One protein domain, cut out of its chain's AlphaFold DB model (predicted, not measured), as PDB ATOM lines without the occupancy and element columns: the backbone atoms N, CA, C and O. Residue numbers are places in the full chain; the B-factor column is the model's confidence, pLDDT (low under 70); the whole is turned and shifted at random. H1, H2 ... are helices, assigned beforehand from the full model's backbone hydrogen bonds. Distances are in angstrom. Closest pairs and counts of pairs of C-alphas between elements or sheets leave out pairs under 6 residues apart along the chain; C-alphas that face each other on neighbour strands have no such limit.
ATOM      1  N   ILE A 252     188.773 134.272 130.436       88.69
ATOM      2  CA  ILE A 252     188.818 133.258 129.377       88.69
ATOM      3  C   ILE A 252     190.285 133.034 129.008       88.69
ATOM      4  O   ILE A 252     191.000 134.010 128.777       88.69
ATOM      5  N   ASP A 253     190.737 131.781 129.007       87.31
ATOM      6  CA  ASP A 253     192.091 131.420 128.572       87.31
ATOM      7  C   ASP A 253     192.210 131.308 127.038       87.31
ATOM      8  O   ASP A 253     191.230 131.435 126.304       87.31
ATOM      9  N   GLU A 254     193.423 131.061 126.535       87.88
ATOM     10  CA  GLU A 254     193.691 130.910 125.094       87.88
ATOM     11  C   GLU A 254     192.919 129.749 124.443       87.88
ATOM     12  O   GLU A 254     192.688 129.760 123.234       87.88
ATOM     13  N   ALA A 255     192.511 128.751 125.231       87.69
ATOM     14  CA  ALA A 255     191.731 127.607 124.779       87.69
ATOM     15  C   ALA A 255     190.211 127.851 124.857       87.69
ATOM     16  O   ALA A 255     189.433 126.974 124.482       87.69
ATOM     17  N   GLY A 256     189.779 129.032 125.311       84.56
ATOM     18  CA  GLY A 256     188.372 129.392 125.457       84.56
ATOM     19  C   GLY A 256     187.730 128.908 126.761       84.56
ATOM     20  O   GLY A 256     186.514 129.027 126.920       84.56
ATOM     21  N   ASN A 257     188.504 128.371 127.708       87.00
ATOM     22  CA  ASN A 257     187.970 127.901 128.983       87.00
ATOM     23  C   ASN A 257     187.808 129.051 129.972       87.00
ATOM     24  O   ASN A 257     188.621 129.974 130.042       87.00
ATOM     25  N   ARG A 258     186.768 128.951 130.804       90.19
ATOM     26  CA  ARG A 258     186.560 129.869 131.923       90.19
ATOM     27  C   ARG A 258     187.536 129.550 133.048       90.19
ATOM     28  O   ARG A 258     187.489 128.464 133.622       90.19
ATOM     29  N   VAL A 259     188.360 130.525 133.398       91.75
ATOM     30  CA  VAL A 259     189.322 130.457 134.494       91.75
ATOM     31  C   VAL A 259     188.822 131.301 135.659       91.75
ATOM     32  O   VAL A 259     188.296 132.403 135.485       91.75
ATOM     33  N   CYS A 260     188.970 130.759 136.866       95.31
ATOM     34  CA  CYS A 260     188.647 131.467 138.092       95.31
ATOM     35  C   CYS A 260     189.796 132.418 138.474       95.31
ATOM     36  O   CYS A 260     190.890 131.926 138.758       95.31
ATOM     37  N   PRO A 261     189.585 133.746 138.493       95.25
ATOM     38  CA  PRO A 261     190.627 134.682 138.887       95.25
ATOM     39  C   PRO A 261     190.910 134.608 140.392       95.25
ATOM     40  O   PRO A 261     190.064 134.186 141.185       95.25
ATOM     41  N   GLU A 262     192.103 135.047 140.786       95.44
ATOM     42  CA  GLU A 262     192.443 135.234 142.197       95.44
ATOM     43  C   GLU A 262     191.665 136.427 142.794       95.44
ATOM     44  O   GLU A 262     191.359 137.384 142.074       95.44
ATOM     45  N   PRO A 263     191.335 136.408 144.099       95.88
ATOM     46  CA  PRO A 263     190.710 137.536 144.773       95.88
ATOM     47  C   PRO A 263     191.627 138.757 144.808       95.88
ATOM     48  O   PRO A 263     192.845 138.641 144.940       95.88
ATOM     49  N   THR A 264     191.020 139.936 144.787       93.44
ATOM     50  CA  THR A 264     191.700 141.211 145.024       93.44
ATOM     51  C   THR A 264     191.145 141.871 146.286       93.44
ATOM     52  O   THR A 264     190.150 141.416 146.858       93.44
ATOM     53  N   ALA A 265     191.763 142.973 146.722       90.00
ATOM     54  CA  ALA A 265     191.234 143.786 147.822       90.00
ATOM     55  C   ALA A 265     189.817 144.321 147.529       90.00
ATOM     56  O   ALA A 265     189.025 144.524 148.448       90.00
ATOM     57  N   ASP A 266     189.468 144.479 146.251       90.81
ATOM     58  CA  ASP A 266     188.209 145.090 145.819       90.81
ATOM     59  C   ASP A 266     187.171 144.065 145.341       90.81
ATOM     60  O   ASP A 266     186.020 144.430 145.094       90.81
ATOM     61  N   TYR A 267     187.543 142.786 145.192       95.75
ATOM     62  CA  TYR A 267     186.652 141.781 144.618       95.75
ATOM     63  C   TYR A 267     186.983 140.340 145.026       95.75
ATOM     64  O   TYR A 267     188.118 139.878 144.905       95.75
ATOM     65  N   LEU A 268     185.950 139.591 145.426       97.50
ATOM     66  CA  LEU A 268     186.018 138.156 145.706       97.50
ATOM     67  C   LEU A 268     185.217 137.366 144.654       97.50
ATOM     68  O   LEU A 268     183.989 137.425 144.665       97.50
ATOM     69  N   PRO A 269     185.853 136.578 143.772       97.31
ATOM     70  CA  PRO A 269     185.138 135.700 142.847       97.31
ATOM     71  C   PRO A 269     184.438 134.543 143.579       97.31
ATOM     72  O   PRO A 269     185.056 133.845 144.383       97.31
ATOM     73  N   CYS A 270     183.167 134.259 143.273       97.44
ATOM     74  CA  CYS A 270     182.471 133.116 143.888       97.44
ATOM     75  C   CYS A 270     183.078 131.766 143.501       97.44
ATOM     76  O   CYS A 270     182.985 130.824 144.282       97.44
ATOM     77  N   CYS A 271     183.724 131.662 142.337       97.62
ATOM     78  CA  CYS A 271     184.466 130.455 141.993       97.62
ATOM     79  C   CYS A 271     185.627 130.208 142.959       97.62
ATOM     80  O   CYS A 271     185.848 129.073 143.373       97.62
ATOM     81  N   TRP A 272     186.303 131.270 143.404       98.06
ATOM     82  CA  TRP A 272     187.376 131.161 144.378       98.06
ATOM     83  C   TRP A 272     186.820 130.744 145.733       98.06
ATOM     84  O   TRP A 272     187.317 129.796 146.341       98.06
ATOM     85  N   GLN A 273     185.730 131.394 146.154       98.31
ATOM     86  CA  GLN A 273     185.067 131.080 147.414       98.31
ATOM     87  C   GLN A 273     184.539 129.641 147.459       98.31
ATOM     88  O   GLN A 273     184.639 129.003 148.501       98.31
ATOM     89  N   ALA A 274     184.054 129.086 146.343       98.38
ATOM     90  CA  ALA A 274     183.698 127.670 146.264       98.38
ATOM     91  C   ALA A 274     184.904 126.764 146.576       98.38
ATOM     92  O   ALA A 274     184.778 125.799 147.328       98.38
ATOM     93  N   GLY A 275     186.089 127.109 146.065       98.31
ATOM     94  CA  GLY A 275     187.335 126.428 146.419       98.31
ATOM     95  C   GLY A 275     187.656 126.511 147.914       98.31
ATOM     96  O   GLY A 275     188.012 125.503 148.514       98.31
ATOM     97  N   GLU A 276     187.470 127.674 148.543       98.12
ATOM     98  CA  GLU A 276     187.699 127.845 149.988       98.12
ATOM     99  C   GLU A 276     186.674 127.093 150.850       98.12
ATOM    100  O   GLU A 276     187.027 126.532 151.890       98.12
ATOM    101  N   ILE A 277     185.415 127.014 150.410       98.19
ATOM    102  CA  ILE A 277     184.398 126.165 151.044       98.19
ATOM    103  C   ILE A 277     184.832 124.700 150.958       98.19
ATOM    104  O   ILE A 277     184.837 124.009 151.975       98.19
ATOM    105  N   MET A 278     185.252 124.234 149.778       98.19
ATOM    106  CA  MET A 278     185.728 122.861 149.601       98.19
ATOM    107  C   MET A 278     186.945 122.566 150.484       98.19
ATOM    108  O   MET A 278     186.965 121.566 151.194       98.19
ATOM    109  N   ARG A 279     187.912 123.487 150.534       97.50
ATOM    110  CA  ARG A 279     189.114 123.384 151.373       97.50
ATOM    111  C   ARG A 279     188.760 123.181 152.849       97.50
ATOM    112  O   ARG A 279     189.333 122.315 153.504       97.50
ATOM    113  N   LYS A 280     187.764 123.910 153.366       96.19
ATOM    114  CA  LYS A 280     187.252 123.729 154.740       96.19
ATOM    115  C   LYS A 280     186.577 122.370 154.962       96.19
ATOM    116  O   LYS A 280     186.545 121.890 156.092       96.19
ATOM    117  N   ARG A 281     186.030 121.756 153.909       95.19
ATOM    118  CA  ARG A 281     185.324 120.466 153.955       95.19
ATOM    119  C   ARG A 281     186.233 119.252 153.745       95.19
ATOM    120  O   ARG A 281     185.747 118.134 153.874       95.19
ATOM    121  N   CYS A 282     187.525 119.442 153.462       92.62
ATOM    122  CA  CYS A 282     188.428 118.329 153.159       92.62
ATOM    123  C   CYS A 282     188.595 117.312 154.300       92.62
ATOM    124  O   CYS A 282     188.849 116.145 154.020       92.62
ATOM    125  N   GLY A 283     188.421 117.706 155.567       89.50
ATOM    126  CA  GLY A 283     188.481 116.775 156.700       89.50
ATOM    127  C   GLY A 283     189.772 115.945 156.716       89.50
ATOM    128  O   GLY A 283     190.860 116.514 156.730       89.50
ATOM    129  N   ASP A 284     189.632 114.616 156.688       91.81
ATOM    130  CA  ASP A 284     190.741 113.645 156.716       91.81
ATOM    131  C   ASP A 284     191.217 113.197 155.314       91.81
ATOM    132  O   ASP A 284     191.942 112.205 155.188       91.81
ATOM    133  N   LEU A 285     190.784 113.866 154.238       93.88
ATOM    134  CA  LEU A 285     191.226 113.532 152.881       93.88
ATOM    135  C   LEU A 285     192.745 113.733 152.718       93.88
ATOM    136  O   LEU A 285     193.306 114.671 153.289       93.88
ATOM    137  N   PRO A 286     193.411 112.909 151.885       96.69
ATOM    138  CA  PRO A 286     194.768 113.193 151.429       96.69
ATOM    139  C   PRO A 286     194.875 114.587 150.795       96.69
ATOM    140  O   PRO A 286     193.946 115.037 150.123       96.69
ATOM    141  N   GLU A 287     196.004 115.269 151.004       95.88
ATOM    142  CA  GLU A 287     196.220 116.653 150.555       95.88
ATOM    143  C   GLU A 287     196.054 116.811 149.037       95.88
ATOM    144  O   GLU A 287     195.372 117.723 148.582       95.88
ATOM    145  N   ASP A 288     196.594 115.880 148.253       97.00
ATOM    146  CA  ASP A 288     196.463 115.847 146.795       97.00
ATOM    147  C   ASP A 288     195.005 115.703 146.341       97.00
ATOM    148  O   ASP A 288     194.553 116.431 145.458       97.00
ATOM    149  N   VAL A 289     194.243 114.825 146.998       96.94
ATOM    150  CA  VAL A 289     192.808 114.642 146.736       96.94
ATOM    151  C   VAL A 289     192.011 115.885 147.140       96.94
ATOM    152  O   VAL A 289     191.077 116.277 146.442       96.94
ATOM    153  N   CYS A 290     192.362 116.525 148.259       97.38
ATOM    154  CA  CYS A 290     191.739 117.776 148.683       97.38
ATOM    155  C   CYS A 290     191.964 118.881 147.644       97.38
ATOM    156  O   CYS A 290     190.996 119.509 147.210       97.38
ATOM    157  N   GLU A 291     193.203 119.083 147.189       98.06
ATOM    158  CA  GLU A 291     193.519 120.103 146.185       98.06
ATOM    159  C   GLU A 291     192.844 119.825 144.833       98.06
ATOM    160  O   GLU A 291     192.349 120.760 144.201       98.06
ATOM    161  N   GLU A 292     192.731 118.559 144.415       98.00
ATOM    162  CA  GLU A 292     191.963 118.182 143.220       98.00
ATOM    163  C   GLU A 292     190.491 118.603 143.350       98.00
ATOM    164  O   GLU A 292     189.927 119.221 142.443       98.00
ATOM    165  N   ARG A 293     189.864 118.352 144.506       97.88
ATOM    166  CA  ARG A 293     188.465 118.741 144.744       97.88
ATOM    167  C   ARG A 293     188.285 120.248 144.883       97.88
ATOM    168  O   ARG A 293     187.264 120.775 144.445       97.88
ATOM    169  N   VAL A 294     189.260 120.961 145.448       98.38
ATOM    170  CA  VAL A 294     189.276 122.432 145.482       98.38
ATOM    171  C   VAL A 294     189.331 123.001 144.065       98.38
ATOM    172  O   VAL A 294     188.563 123.913 143.743       98.38
ATOM    173  N   ALA A 295     190.194 122.457 143.202       97.69
ATOM    174  CA  ALA A 295     190.269 122.850 141.798       97.69
ATOM    175  C   ALA A 295     188.950 122.562 141.063       97.69
ATOM    176  O   ALA A 295     188.423 123.444 140.383       97.69
ATOM    177  N   LEU A 296     188.358 121.386 141.289       97.62
ATOM    178  CA  LEU A 296     187.070 121.010 140.705       97.62
ATOM    179  C   LEU A 296     185.929 121.936 141.159       97.62
ATOM    180  O   LEU A 296     185.107 122.354 140.345       97.62
ATOM    181  N   ALA A 297     185.892 122.323 142.439       98.12
ATOM    182  CA  ALA A 297     184.904 123.270 142.957       98.12
ATOM    183  C   ALA A 297     185.022 124.648 142.284       98.12
ATOM    184  O   ALA A 297     184.004 125.249 141.925       98.12
ATOM    185  N   ARG A 298     186.254 125.131 142.058       97.81
ATOM    186  CA  ARG A 298     186.518 126.373 141.308       97.81
ATOM    187  C   ARG A 298     186.031 126.258 139.862       97.81
ATOM    188  O   ARG A 298     185.373 127.175 139.370       97.81
ATOM    189  N   GLU A 299     186.305 125.133 139.205       96.25
ATOM    190  CA  GLU A 299     185.909 124.857 137.818       96.25
ATOM    191  C   GLU A 299     184.381 124.776 137.651       96.25
ATOM    192  O   GLU A 299     183.812 125.390 136.742       96.25
ATOM    193  N   TYR A 300     183.685 124.053 138.534       96.81
ATOM    194  CA  TYR A 300     182.222 123.982 138.526       96.81
ATOM    195  C   TYR A 300     181.590 125.345 138.792       96.81
ATOM    196  O   TYR A 300     180.707 125.758 138.043       96.81
ATOM    197  N   ALA A 301     182.073 126.093 139.784       96.06
ATOM    198  CA  ALA A 301     181.534 127.414 140.084       96.06
ATOM    199  C   ALA A 301     181.789 128.441 138.963       96.06
ATOM    200  O   ALA A 301     180.917 129.266 138.695       96.06
ATOM    201  N   ALA A 302     182.931 128.383 138.267       94.56
ATOM    202  CA  ALA A 302     183.220 129.253 137.118       94.56
ATOM    203  C   ALA A 302     182.290 128.990 135.912       94.56
ATOM    204  O   ALA A 302     182.020 129.887 135.106       94.56
ATOM    205  N   ARG A 303     181.764 127.766 135.794       92.25
ATOM    206  CA  ARG A 303     180.831 127.344 134.733       92.25
ATOM    207  C   ARG A 303     179.361 127.354 135.155       92.25
ATOM    208  O   ARG A 303     178.506 127.049 134.331       92.25
ATOM    209  N   ALA A 304     179.073 127.721 136.403       91.50
ATOM    210  CA  ALA A 304     177.730 127.698 136.980       91.50
ATOM    211  C   ALA A 304     176.855 128.907 136.603       91.50
ATOM    212  O   ALA A 304     175.716 128.998 137.065       91.50
ATOM    213  N   ASP A 305     177.388 129.849 135.816       91.06
ATOM    214  CA  ASP A 305     176.721 131.084 135.389       91.06
ATOM    215  C   ASP A 305     176.089 131.839 136.577       91.06
ATOM    216  O   ASP A 305     176.799 132.376 137.427       91.06
ATOM    217  N   ILE A 306     174.760 131.858 136.676       91.25
ATOM    218  CA  ILE A 306     174.008 132.556 137.734       91.25
ATOM    219  C   ILE A 306     173.920 131.762 139.055       91.25
ATOM    220  O   ILE A 306     173.367 132.250 140.040       91.25
ATOM    221  N   ARG A 307     174.442 130.523 139.117       92.75
ATOM    222  CA  ARG A 307     174.221 129.588 140.244       92.75
ATOM    223  C   ARG A 307     175.485 129.000 140.889       92.75
ATOM    224  O   ARG A 307     175.481 127.812 141.211       92.75
ATOM    225  N   PRO A 308     176.537 129.787 141.181       93.81
ATOM    226  CA  PRO A 308     177.729 129.255 141.848       93.81
ATOM    227  C   PRO A 308     177.411 128.618 143.212       93.81
ATOM    228  O   PRO A 308     178.008 127.609 143.572       93.81
ATOM    229  N   HIS A 309     176.400 129.128 143.924       93.38
ATOM    230  CA  HIS A 309     175.953 128.586 145.211       93.38
ATOM    231  C   HIS A 309     175.448 127.129 145.146       93.38
ATOM    232  O   HIS A 309     175.395 126.448 146.164       93.38
ATOM    233  N   GLN A 310     175.091 126.621 143.959       94.19
ATOM    234  CA  GLN A 310     174.640 125.237 143.767       94.19
ATOM    235  C   GLN A 310     175.793 124.227 143.684       94.19
ATOM    236  O   GLN A 310     175.525 123.032 143.626       94.19
ATOM    237  N   VAL A 311     177.055 124.674 143.708       96.38
ATOM    238  CA  VAL A 311     178.196 123.763 143.898       96.38
ATOM    239  C   VAL A 311     178.135 123.108 145.282       96.38
ATOM    240  O   VAL A 311     178.451 121.928 145.422       96.38
ATOM    241  N   PHE A 312     177.647 123.859 146.275       96.75
ATOM    242  CA  PHE A 312     177.375 123.392 147.635       96.75
ATOM    243  C   PHE A 312     175.998 123.895 148.097       96.75
ATOM    244  O   PHE A 312     175.919 124.876 148.840       96.75
ATOM    245  N   PRO A 313     174.889 123.261 147.668       93.38
ATOM    246  CA  PRO A 313     173.533 123.725 147.978       93.38
ATOM    247  C   PRO A 313     173.194 123.689 149.476       93.38
ATOM    248  O   PRO A 313     172.245 124.354 149.895       93.38
ATOM    249  N   ASP A 314     173.940 122.921 150.272       92.94
ATOM    250  CA  ASP A 314     173.822 122.845 151.729       92.94
ATOM    251  C   ASP A 314     174.698 123.858 152.482       92.94
ATOM    252  O   ASP A 314     174.577 123.961 153.704       92.94
ATOM    253  N   ALA A 315     175.561 124.610 151.787       94.00
ATOM    254  CA  ALA A 315     176.359 125.658 152.408       94.00
ATOM    255  C   ALA A 315     175.460 126.839 152.826       94.00
ATOM    256  O   ALA A 315     174.653 127.315 152.017       94.00
ATOM    257  N   PRO A 316     175.590 127.342 154.066       91.25
ATOM    258  CA  PRO A 316     174.902 128.553 154.496       91.25
ATOM    259  C   PRO A 316     175.418 129.785 153.727       91.25
ATOM    260  O   PRO A 316     176.513 129.773 153.165       91.25
ATOM    261  N   MET A 317     174.636 130.868 153.694       91.75
ATOM    262  CA  MET A 317     175.006 132.096 152.965       91.75
ATOM    263  C   MET A 317     176.318 132.697 153.475       91.75
ATOM    264  O   MET A 317     177.097 133.246 152.700       91.75
ATOM    265  N   GLU A 318     176.556 132.578 154.777       94.06
ATOM    266  CA  GLU A 318     177.716 133.088 155.495       94.06
ATOM    267  C   GLU A 318     179.021 132.471 154.981       94.06
ATOM    268  O   GLU A 318     180.040 133.156 154.926       94.06
ATOM    269  N   ASP A 319     178.980 131.219 154.516       96.25
ATOM    270  CA  ASP A 319     180.135 130.556 153.910       96.25
ATOM    271  C   ASP A 319     180.472 131.122 152.528       96.25
ATOM    272  O   ASP A 319     181.621 131.029 152.102       96.25
ATOM    273  N   TRP A 320     179.514 131.736 151.831       97.19
ATOM    274  CA  TRP A 320     179.727 132.370 150.526       97.19
ATOM    275  C   TRP A 320     180.200 133.826 150.621       97.19
ATOM    276  O   TRP A 320     180.607 134.399 149.606       97.19
ATOM    277  N   LEU A 321     180.188 134.418 151.822       97.56
ATOM    278  CA  LEU A 321     180.644 135.788 152.084       97.56
ATOM    279  C   LEU A 321     180.033 136.800 151.089       97.56
ATOM    280  O   LEU A 321     178.863 136.695 150.707       97.56
ATOM    281  N   ASP A 322     180.816 137.784 150.646       96.94
ATOM    282  CA  ASP A 322     180.423 138.815 149.684       96.94
ATOM    283  C   ASP A 322     180.840 138.497 148.244       96.94
ATOM    284  O   ASP A 322     180.961 139.395 147.410       96.94
ATOM    285  N   CYS A 323     181.066 137.218 147.931       97.50
ATOM    286  CA  CYS A 323     181.573 136.859 146.616       97.50
ATOM    287  C   CYS A 323     180.646 137.345 145.484       97.50
ATOM    288  O   CYS A 323     179.414 137.321 145.613       97.50
ATOM    289  N   ASN A 324     181.249 137.758 144.367       96.38
ATOM    290  CA  ASN A 324     180.626 138.366 143.188       96.38
ATOM    291  C   ASN A 324     179.818 139.654 143.444       96.38
ATOM    292  O   ASN A 324     178.991 140.018 142.609       96.38
ATOM    293  N   GLN A 325     180.024 140.352 144.563       96.56
ATOM    294  CA  GLN A 325     179.349 141.628 144.829       96.56
ATOM    295  C   GLN A 325     180.261 142.821 144.525       96.56
ATOM    296  O   GLN A 325     181.476 142.751 144.707       96.56
ATOM    297  N   CYS A 326     179.671 143.929 144.069       96.06
ATOM    298  CA  CYS A 326     180.396 145.193 143.954       96.06
ATOM    299  C   CYS A 326     180.504 145.847 145.339       96.06
ATOM    300  O   CYS A 326     179.479 146.154 145.945       96.06
ATOM    301  N   ALA A 394     159.619 137.517 153.248       70.25
ATOM    302  CA  ALA A 394     159.771 137.134 154.643       70.25
ATOM    303  C   ALA A 394     160.480 135.774 154.761       70.25
ATOM    304  O   ALA A 394     160.437 134.936 153.854       70.25
ATOM    305  N   ALA A 395     161.136 135.535 155.899       67.88
ATOM    306  CA  ALA A 395     161.745 134.238 156.161       67.88
ATOM    307  C   ALA A 395     160.660 133.141 156.170       67.88
ATOM    308  O   ALA A 395     159.612 133.316 156.803       67.88
ATOM    309  N   PRO A 396     160.882 131.997 155.498       67.38
ATOM    310  CA  PRO A 396     159.896 130.930 155.473       67.38
ATOM    311  C   PRO A 396     159.680 130.365 156.881       67.38
ATOM    312  O   PRO A 396     160.625 130.175 157.651       67.38
ATOM    313  N   GLY A 397     158.430 130.022 157.201       67.94
ATOM    314  CA  GLY A 397     158.097 129.374 158.469       67.94
ATOM    315  C   GLY A 397     158.848 128.048 158.676       67.94
ATOM    316  O   GLY A 397     159.248 127.374 157.723       67.94
ATOM    317  N   LEU A 398     158.987 127.629 159.939       72.25
ATOM    318  CA  LEU A 398     159.841 126.508 160.370       72.25
ATOM    319  C   LEU A 398     159.677 125.212 159.553       72.25
ATOM    320  O   LEU A 398     160.655 124.522 159.275       72.25
ATOM    321  N   VAL A 399     158.444 124.859 159.181       71.69
ATOM    322  CA  VAL A 399     158.147 123.631 158.423       71.69
ATOM    323  C   VAL A 399     158.728 123.694 157.007       71.69
ATOM    324  O   VAL A 399     159.362 122.738 156.562       71.69
ATOM    325  N   VAL A 400     158.546 124.823 156.317       71.56
ATOM    326  CA  VAL A 400     159.080 125.048 154.964       71.56
ATOM    327  C   VAL A 400     160.605 125.094 155.010       71.56
ATOM    328  O   VAL A 400     161.249 124.425 154.203       71.56
ATOM    329  N   ARG A 401     161.177 125.784 156.007       75.38
ATOM    330  CA  ARG A 401     162.628 125.857 156.229       75.38
ATOM    331  C   ARG A 401     163.254 124.465 156.371       75.38
ATOM    332  O   ARG A 401     164.145 124.111 155.607       75.38
ATOM    333  N   LYS A 402     162.709 123.616 157.252       77.69
ATOM    334  CA  LYS A 402     163.186 122.229 157.436       77.69
ATOM    335  C   LYS A 402     163.066 121.373 156.174       77.69
ATOM    336  O   LYS A 402     163.909 120.512 155.923       77.69
ATOM    337  N   LEU A 403     162.015 121.573 155.377       78.44
ATOM    338  CA  LEU A 403     161.854 120.861 154.110       78.44
ATOM    339  C   LEU A 403     162.922 121.283 153.091       78.44
ATOM    340  O   LEU A 403     163.469 120.426 152.399       78.44
ATOM    341  N   GLN A 404     163.227 122.580 153.012       77.62
ATOM    342  CA  GLN A 404     164.283 123.113 152.150       77.62
ATOM    343  C   GLN A 404     165.669 122.618 152.580       77.62
ATOM    344  O   GLN A 404     166.406 122.117 151.736       77.62
ATOM    345  N   GLU A 405     165.987 122.665 153.877       81.81
ATOM    346  CA  GLU A 405     167.231 122.116 154.443       81.81
ATOM    347  C   GLU A 405     167.402 120.637 154.070       81.81
ATOM    348  O   GLU A 405     168.441 120.226 153.557       81.81
ATOM    349  N   ARG A 406     166.344 119.830 154.236       83.75
ATOM    350  CA  ARG A 406     166.378 118.407 153.874       83.75
ATOM    351  C   ARG A 406     166.588 118.182 152.375       83.75
ATOM    352  O   ARG A 406     167.260 117.225 152.013       83.75
ATOM    353  N   ARG A 407     165.997 119.020 151.516       82.31
ATOM    354  CA  ARG A 407     166.150 118.929 150.052       82.31
ATOM    355  C   ARG A 407     167.536 119.349 149.565       82.31
ATOM    356  O   ARG A 407     167.948 118.888 148.510       82.31
ATOM    357  N   ARG A 408     168.208 120.245 150.291       86.19
ATOM    358  CA  ARG A 408     169.531 120.780 149.936       86.19
ATOM    359  C   ARG A 408     170.689 119.931 150.455       86.19
ATOM    360  O   ARG A 408     171.790 120.061 149.938       86.19
ATOM    361  N   ARG A 409     170.441 119.086 151.461       88.81
ATOM    362  CA  ARG A 409     171.453 118.240 152.099       88.81
ATOM    363  C   ARG A 409     172.213 117.397 151.074       88.81
ATOM    364  O   ARG A 409     171.599 116.673 150.294       88.81
ATOM    365  N   MET A 410     173.538 117.453 151.151       91.31
ATOM    366  CA  MET A 410     174.422 116.613 150.353       91.31
ATOM    367  C   MET A 410     174.723 115.301 151.081       91.31
ATOM    368  O   MET A 410     174.946 115.287 152.295       91.31
ATOM    369  N   ASP A 411     174.753 114.200 150.330       88.44
ATOM    370  CA  ASP A 411     175.180 112.895 150.851       88.44
ATOM    371  C   ASP A 411     176.709 112.824 151.011       88.44
ATOM    372  O   ASP A 411     177.203 112.186 151.940       88.44
ATOM    373  N   THR A 412     177.451 113.531 150.150       90.38
ATOM    374  CA  THR A 412     178.920 113.645 150.160       90.38
ATOM    375  C   THR A 412     179.338 115.121 150.244       90.38
ATOM    376  O   THR A 412     179.579 115.743 149.207       90.38
ATOM    377  N   PRO A 413     179.377 115.728 151.448       90.06
ATOM    378  CA  PRO A 413     179.658 117.160 151.611       90.06
ATOM    379  C   PRO A 413     181.046 117.584 151.118       90.06
ATOM    380  O   PRO A 413     181.242 118.749 150.780       90.06
ATOM    381  N   ASP A 414     181.988 116.646 151.077       91.62
ATOM    382  CA  ASP A 414     183.372 116.793 150.637       91.62
ATOM    383  C   ASP A 414     183.553 116.618 149.117       91.62
ATOM    384  O   ASP A 414     184.683 116.488 148.654       91.62
ATOM    385  N   MET A 415     182.475 116.597 148.329       95.19
ATOM    386  CA  MET A 415     182.519 116.518 146.866       95.19
ATOM    387  C   MET A 415     181.663 117.639 146.258       95.19
ATOM    388  O   MET A 415     180.471 117.696 146.558       95.19
ATOM    389  N   PRO A 416     182.217 118.522 145.407       96.50
ATOM    390  CA  PRO A 416     181.432 119.573 144.768       96.50
ATOM    391  C   PRO A 416     180.441 118.991 143.751       96.50
ATOM    392  O   PRO A 416     180.731 117.997 143.082       96.50
ATOM    393  N   LEU A 417     179.281 119.632 143.606       95.81
ATOM    394  CA  LEU A 417     178.299 119.289 142.575       95.81
ATOM    395  C   LEU A 417     178.491 120.165 141.343       95.81
ATOM    396  O   LEU A 417     178.726 121.365 141.469       95.81
ATOM    397  N   GLU A 418     178.326 119.586 140.156       95.38
ATOM    398  CA  GLU A 418     178.220 120.361 138.924       95.38
ATOM    399  C   GLU A 418     176.811 120.968 138.827       95.38
ATOM    400  O   GLU A 418     175.822 120.228 138.735       95.38
ATOM    401  N   PRO A 419     176.661 122.305 138.868       91.50
ATOM    402  CA  PRO A 419     175.350 122.917 138.758       91.50
ATOM    403  C   PRO A 419     174.791 122.718 137.354       91.50
ATOM    404  O   PRO A 419     175.460 122.989 136.360       91.50
ATOM    405  N   ALA A 420     173.519 122.327 137.256       87.19
ATOM    406  CA  ALA A 420     172.822 122.372 135.974       87.19
ATOM    407  C   ALA A 420     172.856 123.805 135.390       87.19
ATOM    408  O   ALA A 420     173.010 124.787 136.123       87.19
ATOM    409  N   ARG A 421     172.582 123.970 134.096       82.25
ATOM    410  CA  ARG A 421     172.265 125.282 133.505       82.25
ATOM    411  C   ARG A 421     170.756 125.424 133.385       82.25
ATOM    412  O   ARG A 421     170.108 124.591 132.762       82.25
ATOM    413  N   ARG A 422     170.180 126.406 134.077       81.38
ATOM    414  CA  ARG A 422     168.738 126.694 134.054       81.38
ATOM    415  C   ARG A 422     168.499 128.109 134.565       81.38
ATOM    416  O   ARG A 422     169.201 128.535 135.484       81.38
ATOM    417  N   GLN A 423     167.501 128.785 134.009       77.44
ATOM    418  CA  GLN A 423     167.006 130.055 134.536       77.44
ATOM    419  C   GLN A 423     166.410 129.863 135.934       77.44
ATOM    420  O   GLN A 423     165.823 128.821 136.237       77.44
ATOM    421  N   VAL A 424     166.527 130.876 136.784       76.25
ATOM    422  CA  VAL A 424     165.887 130.901 138.101       76.25
ATOM    423  C   VAL A 424     165.267 132.273 138.340       76.25
ATOM    424  O   VAL A 424     165.825 133.281 137.928       76.25
ATOM    425  N   GLY A 425     164.105 132.303 138.991       74.81
ATOM    426  CA  GLY A 425     163.561 133.537 139.568       74.81
ATOM    427  C   GLY A 425     164.113 133.779 140.975       74.81
ATOM    428  O   GLY A 425     164.824 132.931 141.518       74.81
ATOM    429  N   ILE A 426     163.713 134.888 141.608       77.06
ATOM    430  CA  ILE A 426     164.215 135.334 142.924       77.06
ATOM    431  C   ILE A 426     164.173 134.225 143.995       77.06
ATOM    432  O   ILE A 426     165.153 134.022 144.708       77.06
ATOM    433  N   LEU A 427     163.080 133.455 144.090       71.81
ATOM    434  CA  LEU A 427     162.948 132.374 145.087       71.81
ATOM    435  C   LEU A 427     163.872 131.167 144.839       71.81
ATOM    436  O   LEU A 427     164.091 130.359 145.744       71.81
ATOM    437  N   GLY A 428     164.373 131.006 143.612       75.19
ATOM    438  CA  GLY A 428     165.310 129.950 143.225       75.19
ATOM    439  C   GLY A 428     166.780 130.375 143.272       75.19
ATOM    440  O   GLY A 428     167.650 129.528 143.056       75.19
ATOM    441  N   SER A 429     167.041 131.657 143.529       82.94
ATOM    442  CA  SER A 429     168.370 132.263 143.559       82.94
ATOM    443  C   SER A 429     169.086 132.061 144.895       82.94
ATOM    444  O   SER A 429     168.540 131.541 145.871       82.94
ATOM    445  N   ASP A 430     170.344 132.496 144.933       89.31
ATOM    446  CA  ASP A 430     171.106 132.639 146.169       89.31
ATOM    447  C   ASP A 430     170.366 133.584 147.131       89.31
ATOM    448  O   ASP A 430     170.045 134.717 146.775       89.31
ATOM    449  N   MET A 431     170.120 133.133 148.362       88.00
ATOM    450  CA  MET A 431     169.344 133.884 149.352       88.00
ATOM    451  C   MET A 431     170.000 135.213 149.761       88.00
ATOM    452  O   MET A 431     169.299 136.100 150.256       88.00
ATOM    453  N   ARG A 432     171.302 135.410 149.492       93.50
ATOM    454  CA  ARG A 432     171.978 136.706 149.675       93.50
ATOM    455  C   ARG A 432     171.308 137.825 148.873       93.50
ATOM    456  O   ARG A 432     171.343 138.970 149.328       93.50
ATOM    457  N   VAL A 433     170.624 137.498 147.765       93.75
ATOM    458  CA  VAL A 433     169.858 138.443 146.928       93.75
ATOM    459  C   VAL A 433     168.882 139.299 147.739       93.75
ATOM    460  O   VAL A 433     168.694 140.465 147.422       93.75
ATOM    461  N   GLN A 434     168.334 138.781 148.844       91.31
ATOM    462  CA  GLN A 434     167.382 139.491 149.712       91.31
ATOM    463  C   GLN A 434     167.947 140.784 150.331       91.31
ATOM    464  O   GLN A 434     167.187 141.653 150.766       91.31
ATOM    465  N   SER A 435     169.275 140.926 150.346       93.81
ATOM    466  CA  SER A 435     169.980 142.126 150.812       93.81
ATOM    467  C   SER A 435     170.220 143.161 149.705       93.81
ATOM    468  O   SER A 435     170.849 144.180 149.959       93.81
ATOM    469  N   PHE A 436     169.759 142.903 148.479       95.56
ATOM    470  CA  PHE A 436     169.955 143.734 147.282       95.56
ATOM    471  C   PHE A 436     168.620 144.025 146.577       95.56
ATOM    472  O   PHE A 436     168.585 144.267 145.375       95.56
TER     473      PHE A 436
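AT A GLANCE: This is residues 252 to 326 and 394 to 436 of the 661 residues of the protein "DUF3604 domain-containing protein" of Myxococcales bacterium (UniProt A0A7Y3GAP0). Two helices, H1 and H2, lie side by side as a helical hairpin, with the short helix H3 packed at its open end and the short helix H4 on H1. On the far side of H3 from the hairpin, residues 397 to 403 stick out, most of them in H5, and a long unnamed stretch returns past the hairpin before it reaches the short H6. The printed part has 118 residues, with six named helices in the order H1 to H6 and no named strand; the class is all helix, though only 53 residues are in named elements. The whole is compact, with a radius of gyration of the C-alphas of 14.8 A and spans of 46 by 35 by 28 A.

HOW THE PARTS SIT: After unnamed residues 252 to 269 comes H1, residues 270 to 281, the hub, touching three helices. It touches H2, residues 287 to 303, at a shallow tilt of 30 degrees, opposite ways; the closest C-alphas, of Gly 275 and Val 294, are 4.5 A apart. H3, residues 308 to 311, touches H2 residues 297 to 302 alone, with the C-alphas of Ala 301 and Pro 308 closest at 4.6 A. H3 also touches H1 residues 270 to 274 alone, closest at C-alphas 270 and 308, 6.4 A. H4, residues 317 to 320, touches H1, closest at the C-alphas of Gln 273 and Trp 320, 6.3 A. H5, residues 398 to 408, touches no helix. H6, residues 431 to 435, is close to H4 but not clearly touching, closest at C-alphas 317 and 432, 6.4 A. Every O i to N i+4 pair is within hydrogen-bond range in H1, H2 and H5; H6 has 0 of 1, but 2 of 2 O i to N i+3 pairs, and H3 and H4 are too short for an i+4 pair.

IN THESE COORDINATES: H1 begins at C-alpha 270, (182.471, 133.116, 143.888), and is 16.4 A long. H2 is 24.5 A and H5 15.3 A. H6 ends at C-alpha 435, (169.980, 142.126, 150.812).

THE WHOLE: The C-alphas of Glu 254 and Val 399, the two farthest apart, are 49.3 A apart. Residues 327 to 393 are not printed, and C-alphas 326 and 394 are 24.6 A apart across the cut. The link from H5 to H6 is long, 22 residues. Residues 395 to 397 have pLDDT under 70.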